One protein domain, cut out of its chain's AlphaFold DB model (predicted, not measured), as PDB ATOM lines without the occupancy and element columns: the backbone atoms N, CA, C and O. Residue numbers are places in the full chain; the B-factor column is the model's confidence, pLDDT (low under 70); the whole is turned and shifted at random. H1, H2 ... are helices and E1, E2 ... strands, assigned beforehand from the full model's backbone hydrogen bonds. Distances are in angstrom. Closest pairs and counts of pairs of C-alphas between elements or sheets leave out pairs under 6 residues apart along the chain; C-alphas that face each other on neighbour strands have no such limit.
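AT A GLANCE: This is residues 7 to 89 of the 91 residues of an uncharacterized protein of Candidatus Pacearchaeota archaeon (UniProt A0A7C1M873). A small, strongly twisted sheet of three strands, E1, E2 and E3, packs with one face on the last part of a very long helix, H1, whose first part, residues 7 to 31, sticks out free as a long arm. The short helix H2 lies off the sheet and packs on H1 at residues 33 to 40, so that sheet, helix end and H2 make a compact head on a helical shaft. The printed part has 83 residues, with two named helices and three named strands in the order H1, E1, E2, E3, H2; the sheet order is E1, E2, E3, all antiparallel, and the class is mixed, helices and strands. The whole is extended, with a radius of gyration of the C-alphas of 18.8 A and spans of 64 by 26 by 21 A, the length coming from the arm.

IN THESE COORDINATES: Look first at the sheet: E1 runs from residue 51 to 57, 18.9 A from first to last C-alpha, and you find C-alpha 51 at (69.089, 16.163, 17.461). E2 takes residues 63 to 68 and measures 16.9 A. E3 takes residues 76 to 80 and measures 13.1 A. Then go back to C-alpha 7 at (100.280, -31.760, 2.967); from there H1 runs through residues 7 to 47, 60.1 A, to C-alpha 47 at (76.753, 21.934, 16.353). H2, residues 83 to 89, closes the printed part at C-alpha 89, (87.477, 9.375, 10.451).

HOW THE PARTS SIT: Begin at E2, the inner strand, with the edge strands E1 and E3 as its neighbours. E1 and E2 form a hairpin, antiparallel at 158 degrees between their directions; find N 51 and O 68, within hydrogen-bond range at 2.8 A, and N 64 and O 56 at 2.9 A. E2 and E3 form a second hairpin, antiparallel at 149 degrees, with N 65 and O 79 within hydrogen-bond range at 2.8 A. Together the three strands are a meander, each strand the antiparallel neighbour of the one before. Now move out to H1, which is on the sheet at a height of 6.9 A, over E1 and E2, in two layers, a helix on one face of a sheet. On the local plane its line and that of E1 stand at 35 degrees, slantwise to the strands. The closest C-alphas of H1 and E1 are those of Lys 42 and Tyr 52, 5.2 A apart; those of H1 and E2 are Ala 41 and Met 65, 5.6 A apart. H1 and E3 are near each other. H2 is not on the sheet and is apart from E1 and E2. It touches H1, which meets it with residues 33 to 40 alone; the closest C-alphas of the two helices are those of Cys 36 and Cys 89, 5.6 A apart. The two helices run opposite ways at a steep tilt of 59 degrees. In H1 every O i to N i+4 pair is within hydrogen-bond range; in H2 it is 2 of 3.

THE WHOLE: The C-alphas of Leu 7 and Asp 73 are the two farthest apart, at 63.8 A. Leave out residues 7 to 31, which stand free, and the 58 residues that remain span 30 by 24 by 18 A. The printed part has no cut, and no link is long: the links H1 to E1, E1 to E2 and E3 to H2 are tight, and E2 to E3 is short. In this model the mean pLDDT of the printed part is 82.2; look for values under 70 at residues 57 to 62, of which 57 belongs to E1, and at residues 71 to 74.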
ATOM      1  N   LEU A   7      99.809 -33.106   3.314       81.62
ATOM      2  CA  LEU A   7     100.280 -31.760   2.967       81.62
ATOM      3  C   LEU A   7      99.125 -30.881   2.453       81.62
ATOM      4  O   LEU A   7      98.980 -29.742   2.883       81.62
ATOM      5  N   VAL A   8      98.272 -31.429   1.581       82.81
ATOM      6  CA  VAL A   8      97.100 -30.718   1.039       82.81
ATOM      7  C   VAL A   8      96.112 -30.337   2.145       82.81
ATOM      8  O   VAL A   8      95.622 -29.211   2.152       82.81
ATOM      9  N   GLY A   9      95.868 -31.228   3.115       85.25
ATOM     10  CA  GLY A   9      95.001 -30.936   4.261       85.25
ATOM     11  C   GLY A   9      95.523 -29.795   5.140       85.25
ATOM     12  O   GLY A   9      94.758 -28.912   5.519       85.25
ATOM     13  N   ILE A  10      96.832 -29.766   5.403       87.81
ATOM     14  CA  ILE A  10      97.468 -28.694   6.182       87.81
ATOM     15  C   ILE A  10      97.387 -27.354   5.434       87.81
ATOM     16  O   ILE A  10      97.058 -26.337   6.040       87.81
ATOM     17  N   ILE A  11      97.623 -27.345   4.118       88.19
ATOM     18  CA  ILE A  11      97.528 -26.125   3.297       88.19
ATOM     19  C   ILE A  11      96.097 -25.567   3.306       88.19
ATOM     20  O   ILE A  11      95.907 -24.371   3.518       88.19
ATOM     21  N   LEU A  12      95.088 -26.426   3.127       88.62
ATOM     22  CA  LEU A  12      93.675 -26.034   3.195       88.62
ATOM     23  C   LEU A  12      93.305 -25.448   4.560       88.62
ATOM     24  O   LEU A  12      92.624 -24.428   4.627       88.62
ATOM     25  N   PHE A  13      93.791 -26.056   5.641       91.25
ATOM     26  CA  PHE A  13      93.552 -25.562   6.991       91.25
ATOM     27  C   PHE A  13      94.153 -24.165   7.213       91.25
ATOM     28  O   PHE A  13      93.480 -23.280   7.743       91.25
ATOM     29  N   ILE A  14      95.381 -23.931   6.736       93.12
ATOM     30  CA  ILE A  14      96.028 -22.611   6.805       93.12
ATOM     31  C   ILE A  14      95.234 -21.572   6.002       93.12
ATOM     32  O   ILE A  14      94.996 -20.475   6.503       93.12
ATOM     33  N   LEU A  15      94.773 -21.911   4.792       92.88
ATOM     34  CA  LEU A  15      93.961 -21.004   3.968       92.88
ATOM     35  C   LEU A  15      92.664 -20.591   4.672       92.88
ATOM     36  O   LEU A  15      92.323 -19.410   4.675       92.88
ATOM     37  N   ILE A  16      91.975 -21.536   5.318       94.31
ATOM     38  CA  ILE A  16      90.751 -21.249   6.079       94.31
ATOM     39  C   ILE A  16      91.044 -20.278   7.228       94.31
ATOM     40  O   ILE A  16      90.314 -19.301   7.398       94.31
ATOM     41  N   ILE A  17      92.126 -20.498   7.982       94.62
ATOM     42  CA  ILE A  17      92.526 -19.599   9.077       94.62
ATOM     43  C   ILE A  17      92.803 -18.189   8.549       94.62
ATOM     44  O   ILE A  17      92.310 -17.216   9.121       94.62
ATOM     45  N   VAL A  18      93.544 -18.069   7.444       94.31
ATOM     46  CA  VAL A  18      93.840 -16.770   6.821       94.31
ATOM     47  C   VAL A  18      92.550 -16.074   6.379       94.31
ATOM     48  O   VAL A  18      92.376 -14.891   6.666       94.31
ATOM     49  N   CYS A  19      91.610 -16.791   5.757       94.06
ATOM     50  CA  CYS A  19      90.314 -16.226   5.375       94.06
ATOM     51  C   CYS A  19      89.516 -15.719   6.585       94.06
ATOM     52  O   CYS A  19      88.988 -14.610   6.539       94.06
ATOM     53  N   ILE A  20      89.451 -16.494   7.672       94.25
ATOM     54  CA  ILE A  20      88.748 -16.094   8.902       94.25
ATOM     55  C   ILE A  20      89.402 -14.851   9.518       94.25
ATOM     56  O   ILE A  20      88.707 -13.919   9.928       94.25
ATOM     57  N   PHE A  21      90.732 -14.809   9.553       94.06
ATOM     58  CA  PHE A  21      91.477 -13.664  10.066       94.06
ATOM     59  C   PHE A  21      91.211 -12.395   9.243       94.06
ATOM     60  O   PHE A  21      90.861 -11.360   9.812       94.06
ATOM     61  N   LEU A  22      91.277 -12.483   7.909       91.75
ATOM     62  CA  LEU A  22      90.971 -11.365   7.010       91.75
ATOM     63  C   LEU A  22      89.519 -10.888   7.150       91.75
ATOM     64  O   LEU A  22      89.278  -9.684   7.206       91.75
ATOM     65  N   LEU A  23      88.557 -11.810   7.264       90.44
ATOM     66  CA  LEU A  23      87.152 -11.472   7.514       90.44
ATOM     67  C   LEU A  23      86.979 -10.727   8.842       90.44
ATOM     68  O   LEU A  23      86.247  -9.742   8.907       90.44
ATOM     69  N   THR A  24      87.678 -11.165   9.888       88.44
ATOM     70  CA  THR A  24      87.615 -10.528  11.209       88.44
ATOM     71  C   THR A  24      88.185  -9.110  11.164       88.44
ATOM     72  O   THR A  24      87.553  -8.184  11.672       88.44
ATOM     73  N   LEU A  25      89.333  -8.918  10.502       85.88
ATOM     74  CA  LEU A  25      89.919  -7.591  10.281       85.88
ATOM     75  C   LEU A  25      88.983  -6.681   9.485       85.88
ATOM     76  O   LEU A  25      88.794  -5.524   9.849       85.88
ATOM     77  N   TYR A  26      88.360  -7.207   8.430       81.62
ATOM     78  CA  TYR A  26      87.412  -6.456   7.614       81.62
ATOM     79  C   TYR A  26      86.190  -6.000   8.425       81.62
ATOM     80  O   TYR A  26      85.830  -4.824   8.390       81.62
ATOM     81  N   ILE A  27      85.590  -6.897   9.214       77.56
ATOM     82  CA  ILE A  27      84.463  -6.561  10.099       77.56
ATOM     83  C   ILE A  27      84.880  -5.509  11.133       77.56
ATOM     84  O   ILE A  27      84.116  -4.581  11.410       77.56
ATOM     85  N   PHE A  28      86.085  -5.629  11.695       76.19
ATOM     86  CA  PHE A  28      86.609  -4.653  12.647       76.19
ATOM     87  C   PHE A  28      86.785  -3.271  12.005       76.19
ATOM     88  O   PHE A  28      86.314  -2.285  12.573       76.19
ATOM     89  N   HIS A  29      87.369  -3.204  10.805       76.75
ATOM     90  CA  HIS A  29      87.492  -1.964  10.035       76.75
ATOM     91  C   HIS A  29      86.128  -1.331   9.746       76.75
ATOM     92  O   HIS A  29      85.924  -0.160  10.055       76.75
ATOM     93  N   LEU A  30      85.154  -2.110   9.264       74.44
ATOM     94  CA  LEU A  30      83.799  -1.604   9.026       74.44
ATOM     95  C   LEU A  30      83.138  -1.062  10.300       74.44
ATOM     96  O   LEU A  30      82.431  -0.052  10.262       74.44
ATOM     97  N   LYS A  31      83.347  -1.729  11.441       73.62
ATOM     98  CA  LYS A  31      82.806  -1.290  12.732       73.62
ATOM     99  C   LYS A  31      83.471  -0.001  13.215       73.62
ATOM    100  O   LYS A  31      82.780   0.859  13.760       73.62
ATOM    101  N   TRP A  32      84.780   0.134  13.010       72.44
ATOM    102  CA  TRP A  32      85.526   1.356  13.308       72.44
ATOM    103  C   TRP A  32      85.009   2.536  12.480       72.44
ATOM    104  O   TRP A  32      84.635   3.562  13.051       72.44
ATOM    105  N   ASP A  33      84.885   2.348  11.163       80.56
ATOM    106  CA  ASP A  33      84.371   3.364  10.240       80.56
ATOM    107  C   ASP A  33      82.957   3.805  10.639       80.56
ATOM    108  O   ASP A  33      82.669   5.000  10.723       80.56
ATOM    109  N   LYS A  34      82.082   2.846  10.974       82.25
ATOM    110  CA  LYS A  34      80.726   3.127  11.469       82.25
ATOM    111  C   LYS A  34      80.735   3.957  12.754       82.25
ATOM    112  O   LYS A  34      80.050   4.973  12.812       82.25
ATOM    113  N   ASN A  35      81.490   3.537  13.768       86.31
ATOM    114  CA  ASN A  35      81.531   4.234  15.054       86.31
ATOM    115  C   ASN A  35      82.056   5.664  14.909       86.31
ATOM    116  O   ASN A  35      81.557   6.577  15.570       86.31
ATOM    117  N   CYS A  36      83.055   5.866  14.048       87.19
ATOM    118  CA  CYS A  36      83.558   7.203  13.793       87.19
ATOM    119  C   CYS A  36      82.515   8.074  13.088       87.19
ATOM    120  O   CYS A  36      82.212   9.166  13.568       87.19
ATOM    121  N   LEU A  37      81.917   7.576  12.001       86.31
ATOM    122  CA  LEU A  37      80.891   8.311  11.259       86.31
ATOM    123  C   LEU A  37      79.704   8.684  12.150       86.31
ATOM    124  O   LEU A  37      79.201   9.798  12.055       86.31
ATOM    125  N   GLU A  38      79.293   7.792  13.045       88.25
ATOM    126  CA  GLU A  38      78.235   8.048  14.022       88.25
ATOM    127  C   GLU A  38      78.602   9.169  15.002       88.25
ATOM    128  O   GLU A  38      77.811  10.088  15.224       88.25
ATOM    129  N   LYS A  39      79.826   9.155  15.541       90.19
ATOM    130  CA  LYS A  39      80.316  10.215  16.434       90.19
ATOM    131  C   LYS A  39      80.382  11.569  15.724       90.19
ATOM    132  O   LYS A  39      79.976  12.582  16.295       90.19
ATOM    133  N   THR A  40      80.863  11.583  14.485       89.31
ATOM    134  CA  THR A  40      80.952  12.795  13.665       89.31
ATOM    135  C   THR A  40      79.567  13.309  13.282       89.31
ATOM    136  O   THR A  40      79.303  14.497  13.437       89.31
ATOM    137  N   ALA A  41      78.649  12.428  12.871       90.06
ATOM    138  CA  ALA A  41      77.258  12.789  12.597       90.06
ATOM    139  C   ALA A  41      76.589  13.426  13.813       90.06
ATOM    140  O   ALA A  41      75.960  14.475  13.687       90.06
ATOM    141  N   LYS A  42      76.764  12.816  14.992       91.06
ATOM    142  CA  LYS A  42      76.215  13.336  16.241       91.06
ATOM    143  C   LYS A  42      76.691  14.761  16.508       91.06
ATOM    144  O   LYS A  42      75.864  15.650  16.690       91.06
ATOM    145  N   LYS A  43      78.004  14.985  16.419       91.00
ATOM    146  CA  LYS A  43      78.605  16.308  16.605       91.00
ATOM    147  C   LYS A  43      78.078  17.331  15.594       91.00
ATOM    148  O   LYS A  43      77.718  18.431  15.980       91.00
ATOM    149  N   VAL A  44      77.987  16.971  14.313       89.56
ATOM    150  CA  VAL A  44      77.501  17.889  13.267       89.56
ATOM    151  C   VAL A  44      76.023  18.242  13.454       89.56
ATOM    152  O   VAL A  44      75.648  19.387  13.207       89.56
ATOM    153  N   CYS A  45      75.177  17.295  13.878       89.62
ATOM    154  CA  CYS A  45      73.787  17.601  14.219       89.62
ATOM    155  C   CYS A  45      73.721  18.571  15.410       89.62
ATOM    156  O   CYS A  45      73.060  19.604  15.306       89.62
ATOM    157  N   GLU A  46      74.457  18.281  16.488       89.88
ATOM    158  CA  GLU A  46      74.488  19.092  17.715       89.88
ATOM    159  C   GLU A  46      75.037  20.508  17.468       89.88
ATOM    160  O   GLU A  46      74.406  21.482  17.874       89.88
ATOM    161  N   ASP A  47      76.140  20.644  16.722       90.62
ATOM    162  CA  ASP A  47      76.753  21.934  16.353       90.62
ATOM    163  C   ASP A  47      75.794  22.820  15.537       90.62
ATOM    164  O   ASP A  47      75.913  24.047  15.519       90.62
ATOM    165  N   LYS A  48      74.831  22.203  14.846       87.19
ATOM    166  CA  LYS A  48      73.795  22.890  14.070       87.19
ATOM    167  C   LYS A  48      72.495  23.122  14.846       87.19
ATOM    168  O   LYS A  48      71.558  23.675  14.273       87.19
ATOM    169  N   GLY A  49      72.430  22.723  16.116       88.25
ATOM    170  CA  GLY A  49      71.237  22.852  16.955       88.25
ATOM    171  C   GLY A  49      70.155  21.804  16.677       88.25
ATOM    172  O   GLY A  49      68.999  22.032  17.018       88.25
ATOM    173  N   TYR A  50      70.510  20.676  16.057       89.50
ATOM    174  CA  TYR A  50      69.603  19.563  15.764       89.50
ATOM    175  C   TYR A  50      69.907  18.340  16.640       89.50
ATOM    176  O   TYR A  50      71.034  18.129  17.088       89.50
ATOM    177  N   THR A  51      68.914  17.475  16.828       88.00
ATOM    178  CA  THR A  51      69.089  16.163  17.461       88.00
ATOM    179  C   THR A  51      69.559  15.141  16.425       88.00
ATOM    180  O   THR A  51      69.023  15.073  15.322       88.00
ATOM    181  N   TYR A  52      70.571  14.340  16.754       88.62
ATOM    182  CA  TYR A  52      70.989  13.216  15.913       88.62
ATOM    183  C   TYR A  52      70.011  12.045  16.046       88.62
ATOM    184  O   TYR A  52      69.745  11.597  17.159       88.62
ATOM    185  N   GLU A  53      69.533  11.511  14.920       86.38
ATOM    186  CA  GLU A  53      68.745  10.271  14.917       86.38
ATOM    187  C   GLU A  53      69.576   9.065  14.485       86.38
ATOM    188  O   GLU A  53      69.598   8.029  15.146       86.38
ATOM    189  N   SER A  54      70.195   9.159  13.308       84.06
ATOM    190  CA  SER A  54      70.917   8.047  12.696       84.06
ATOM    191  C   SER A  54      71.796   8.529  11.548       84.06
ATOM    192  O   SER A  54      71.649   9.642  11.041       84.06
ATOM    193  N   PHE A  55      72.693   7.669  11.084       82.56
ATOM    194  CA  PHE A  55      73.358   7.834   9.800       82.56
ATOM    195  C   PHE A  55      73.083   6.611   8.925       82.56
ATOM    196  O   PHE A  55      72.855   5.505   9.419       82.56
ATOM    197  N   PHE A  56      73.110   6.801   7.611       76.56
ATOM    198  CA  PHE A  56      72.987   5.710   6.659       76.56
ATOM    199  C   PHE A  56      73.985   5.876   5.522       76.56
ATOM    200  O   PHE A  56      74.259   6.976   5.036       76.56
ATOM    201  N   ILE A  57      74.513   4.746   5.073       69.38
ATOM    202  CA  ILE A  57      75.296   4.655   3.851       69.38
ATOM    203  C   ILE A  57      74.291   4.285   2.761       69.38
ATOM    204  O   ILE A  57      73.876   3.137   2.667       69.38
ATOM    205  N   GLY A  58      73.808   5.280   2.012       57.44
ATOM    206  CA  GLY A  58      72.902   5.018   0.890       57.44
ATOM    207  C   GLY A  58      73.621   4.323  -0.272       57.44
ATOM    208  O   GLY A  58      74.851   4.345  -0.334       57.44
ATOM    209  N   ASP A  59      72.853   3.820  -1.244       55.47
ATOM    210  CA  ASP A  59      73.316   3.047  -2.421       55.47
ATOM    211  C   ASP A  59      74.474   3.677  -3.221       55.47
ATOM    212  O   ASP A  59      75.136   3.011  -4.010       55.47
ATOM    213  N   LYS A  60      74.736   4.978  -3.039       51.38
ATOM    214  CA  LYS A  60      75.745   5.753  -3.776       51.38
ATOM    215  C   LYS A  60      77.061   5.990  -3.023       51.38
ATOM    216  O   LYS A  60      77.732   6.971  -3.324       51.38
ATOM    217  N   LEU A  61      77.432   5.159  -2.042       58.69
ATOM    218  CA  LEU A  61      78.681   5.279  -1.248       58.69
ATOM    219  C   LEU A  61      78.867   6.609  -0.492       58.69
ATOM    220  O   LEU A  61      79.861   6.795   0.202       58.69
ATOM    221  N   SER A  62      77.927   7.545  -0.595       63.97
ATOM    222  CA  SER A  62      77.952   8.804   0.130       63.97
ATOM    223  C   SER A  62      77.206   8.611   1.451       63.97
ATOM    224  O   SER A  62      75.966   8.556   1.413       63.97
ATOM    225  N   PRO A  63      77.906   8.494   2.595       76.12
ATOM    226  CA  PRO A  63      77.244   8.465   3.887       76.12
ATOM    227  C   PRO A  63      76.444   9.755   4.075       76.12
ATOM    228  O   PRO A  63      76.820  10.839   3.603       76.12
ATOM    229  N   ARG A  64      75.301   9.629   4.738       83.19
ATOM    230  CA  ARG A  64      74.433  10.743   5.115       83.19
ATOM    231  C   ARG A  64      74.076  10.604   6.580       83.19
ATOM    232  O   ARG A  64      73.891   9.493   7.067       83.19
ATOM    233  N   MET A  65      73.959  11.732   7.254       88.38
ATOM    234  CA  MET A  65      73.444  11.821   8.611       88.38
ATOM    235  C   MET A  65      72.026  12.388   8.576       88.38
ATOM    236  O   MET A  65      71.688  13.214   7.721       88.38
ATOM    237  N   ILE A  66      71.196  11.907   9.488       87.81
ATOM    238  CA  ILE A  66      69.822  12.338   9.686       87.81
ATOM    239  C   ILE A  66      69.781  13.062  11.025       87.81
ATOM    240  O   ILE A  66      70.074  12.469  12.066       87.81
ATOM    241  N   CYS A  67      69.407  14.335  10.972       88.19
ATOM    242  CA  CYS A  67      69.154  15.146  12.152       88.19
ATOM    243  C   CYS A  67      67.677  15.571  12.183       88.19
ATOM    244  O   CYS A  67      67.057  15.725  11.128       88.19
ATOM    245  N   SER A  68      67.119  15.795  13.366       87.75
ATOM    246  CA  SER A  68      65.762  16.311  13.574       87.75
ATOM    247  C   SER A  68      65.787  17.638  14.342       87.75
ATOM    248  O   SER A  68      66.710  17.905  15.108       87.75
ATOM    249  N   GLU A  69      64.792  18.502  14.112       82.44
ATOM    250  CA  GLU A  69      64.626  19.771  14.857       82.44
ATOM    251  C   GLU A  69      64.304  19.538  16.338       82.44
ATOM    252  O   GLU A  69      64.781  20.288  17.180       82.44
ATOM    253  N   ASN A  70      63.588  18.459  16.661       72.88
ATOM    254  CA  ASN A  70      63.379  17.972  18.020       72.88
ATOM    255  C   ASN A  70      63.353  16.438  18.052       72.88
ATOM    256  O   ASN A  70      63.018  15.776  17.069       72.88
ATOM    257  N   GLU A  71      63.573  15.867  19.236       63.62
ATOM    258  CA  GLU A  71      63.507  14.421  19.523       63.62
ATOM    259  C   GLU A  71      62.114  13.795  19.252       63.62
ATOM    260  O   GLU A  71      61.961  12.576  19.224       63.62
ATOM    261  N   ARG A  72      61.084  14.632  19.040       64.12
ATOM    262  CA  ARG A  72      59.693  14.239  18.732       64.12
ATOM    263  C   ARG A  72      59.223  14.657  17.334       64.12
ATOM    264  O   ARG A  72      58.062  14.422  17.004       64.12
ATOM    265  N   ASP A  73      60.075  15.307  16.538       61.22
ATOM    266  CA  ASP A  73      59.668  15.876  15.252       61.22
ATOM    267  C   ASP A  73      59.649  14.850  14.116       61.22
ATOM    268  O   ASP A  73      60.577  14.072  13.910       61.22
ATOM    269  N   ILE A  74      58.598  14.923  13.297       62.03
ATOM    270  CA  ILE A  74      58.435  14.137  12.062       62.03
ATOM    271  C   ILE A  74      59.360  14.675  10.945       62.03
ATOM    272  O   ILE A  74      59.633  13.996   9.951       62.03
ATOM    273  N   LYS A  75      59.866  15.906  11.093       72.50
ATOM    274  CA  LYS A  75      60.661  16.609  10.081       72.50
ATOM    275  C   LYS A  75      62.139  16.216  10.170       72.50
ATOM    276  O   LYS A  75      62.911  16.770  10.949       72.50
ATOM    277  N   LYS A  76      62.528  15.269   9.317       78.44
ATOM    278  CA  LYS A  76      63.911  14.796   9.174       78.44
ATOM    279  C   LYS A  76      64.695  15.674   8.207       78.44
ATOM    280  O   LYS A  76      64.258  15.916   7.081       78.44
ATOM    281  N   ILE A  77      65.877  16.106   8.630       83.69
ATOM    282  CA  ILE A  77      66.824  16.863   7.816       83.69
ATOM    283  C   ILE A  77      67.997  15.954   7.470       83.69
ATOM    284  O   ILE A  77      68.631  15.344   8.330       83.69
ATOM    285  N   TYR A  78      68.294  15.877   6.178       83.88
ATOM    286  CA  TYR A  78      69.356  15.038   5.647       83.88
ATOM    287  C   TYR A  78      70.592  15.885   5.374       83.88
ATOM    288  O   TYR A  78      70.584  16.724   4.471       83.88
ATOM    289  N   TYR A  79      71.676  15.615   6.094       81.75
ATOM    290  CA  TYR A  79      72.977  16.202   5.802       81.75
ATOM    291  C   TYR A  79      73.888  15.167   5.153       81.75
ATOM    292  O   TYR A  79      73.934  13.995   5.529       81.75
ATOM    293  N   ARG A  80      74.625  15.603   4.133       83.69
ATOM    294  CA  ARG A  80      75.704  14.811   3.548       83.69
ATOM    295  C   ARG A  80      76.985  15.116   4.311       83.69
ATOM    296  O   ARG A  80      77.248  16.289   4.564       83.69
ATOM    297  N   PHE A  81      77.774  14.086   4.610       81.06
ATOM    298  CA  PHE A  81      79.109  14.301   5.156       81.06
ATOM    299  C   PHE A  81      79.975  15.072   4.158       81.06
ATOM    300  O   PHE A  81      79.986  14.773   2.957       81.06
ATOM    301  N   LEU A  82      80.704  16.060   4.657       83.38
ATOM    302  CA  LEU A  82      81.730  16.766   3.899       83.38
ATOM    303  C   LEU A  82      83.013  15.929   3.842       83.38
ATOM    304  O   LEU A  82      83.288  15.135   4.738       83.38
ATOM    305  N   THR A  83      83.850  16.149   2.826       79.81
ATOM    306  CA  THR A  83      85.128  15.428   2.676       79.81
ATOM    307  C   THR A  83      85.999  15.530   3.931       79.81
ATOM    308  O   THR A  83      86.536  14.524   4.375       79.81
ATOM    309  N   LYS A  84      86.048  16.709   4.566       82.75
ATOM    310  CA  LYS A  84      86.783  16.930   5.822       82.75
ATOM    311  C   LYS A  84      86.292  16.051   6.986       82.75
ATOM    312  O   LYS A  84      87.101  15.539   7.744       82.75
ATOM    313  N   GLU A  85      84.979  15.835   7.097       82.25
ATOM    314  CA  GLU A  85      84.364  15.021   8.159       82.25
ATOM    315  C   GLU A  85      84.667  13.529   7.946       82.25
ATOM    316  O   GLU A  85      84.804  12.768   8.899       82.25
ATOM    317  N   LEU A  86      84.813  13.115   6.683       79.25
ATOM    318  CA  LEU A  86      85.242  11.765   6.314       79.25
ATOM    319  C   LEU A  86      86.743  11.554   6.535       79.25
ATOM    320  O   LEU A  86      87.154  10.460   6.916       79.25
ATOM    321  N   GLU A  87      87.565  12.573   6.290       81.94
ATOM    322  CA  GLU A  87      89.011  12.526   6.536       81.94
ATOM    323  C   GLU A  87      89.344  12.460   8.027       81.94
ATOM    324  O   GLU A  87      90.253  11.719   8.399       81.94
ATOM    325  N   GLU A  88      88.583  13.148   8.886       80.50
ATOM    326  CA  GLU A  88      88.708  13.017  10.346       80.50
ATOM    327  C   GLU A  88      88.495  11.577  10.827       80.50
ATOM    328  O   GLU A  88      89.110  11.176  11.809       80.50
ATOM    329  N   CYS A  89      87.688  10.783  10.118       77.88
ATOM    330  CA  CYS A  89      87.477   9.375  10.451       77.88
ATOM    331  C   CYS A  89      88.530   8.409   9.914       77.88
ATOM    332  O   CYS A  89      88.620   7.284  10.400       77.88
TER     333      CYS A  89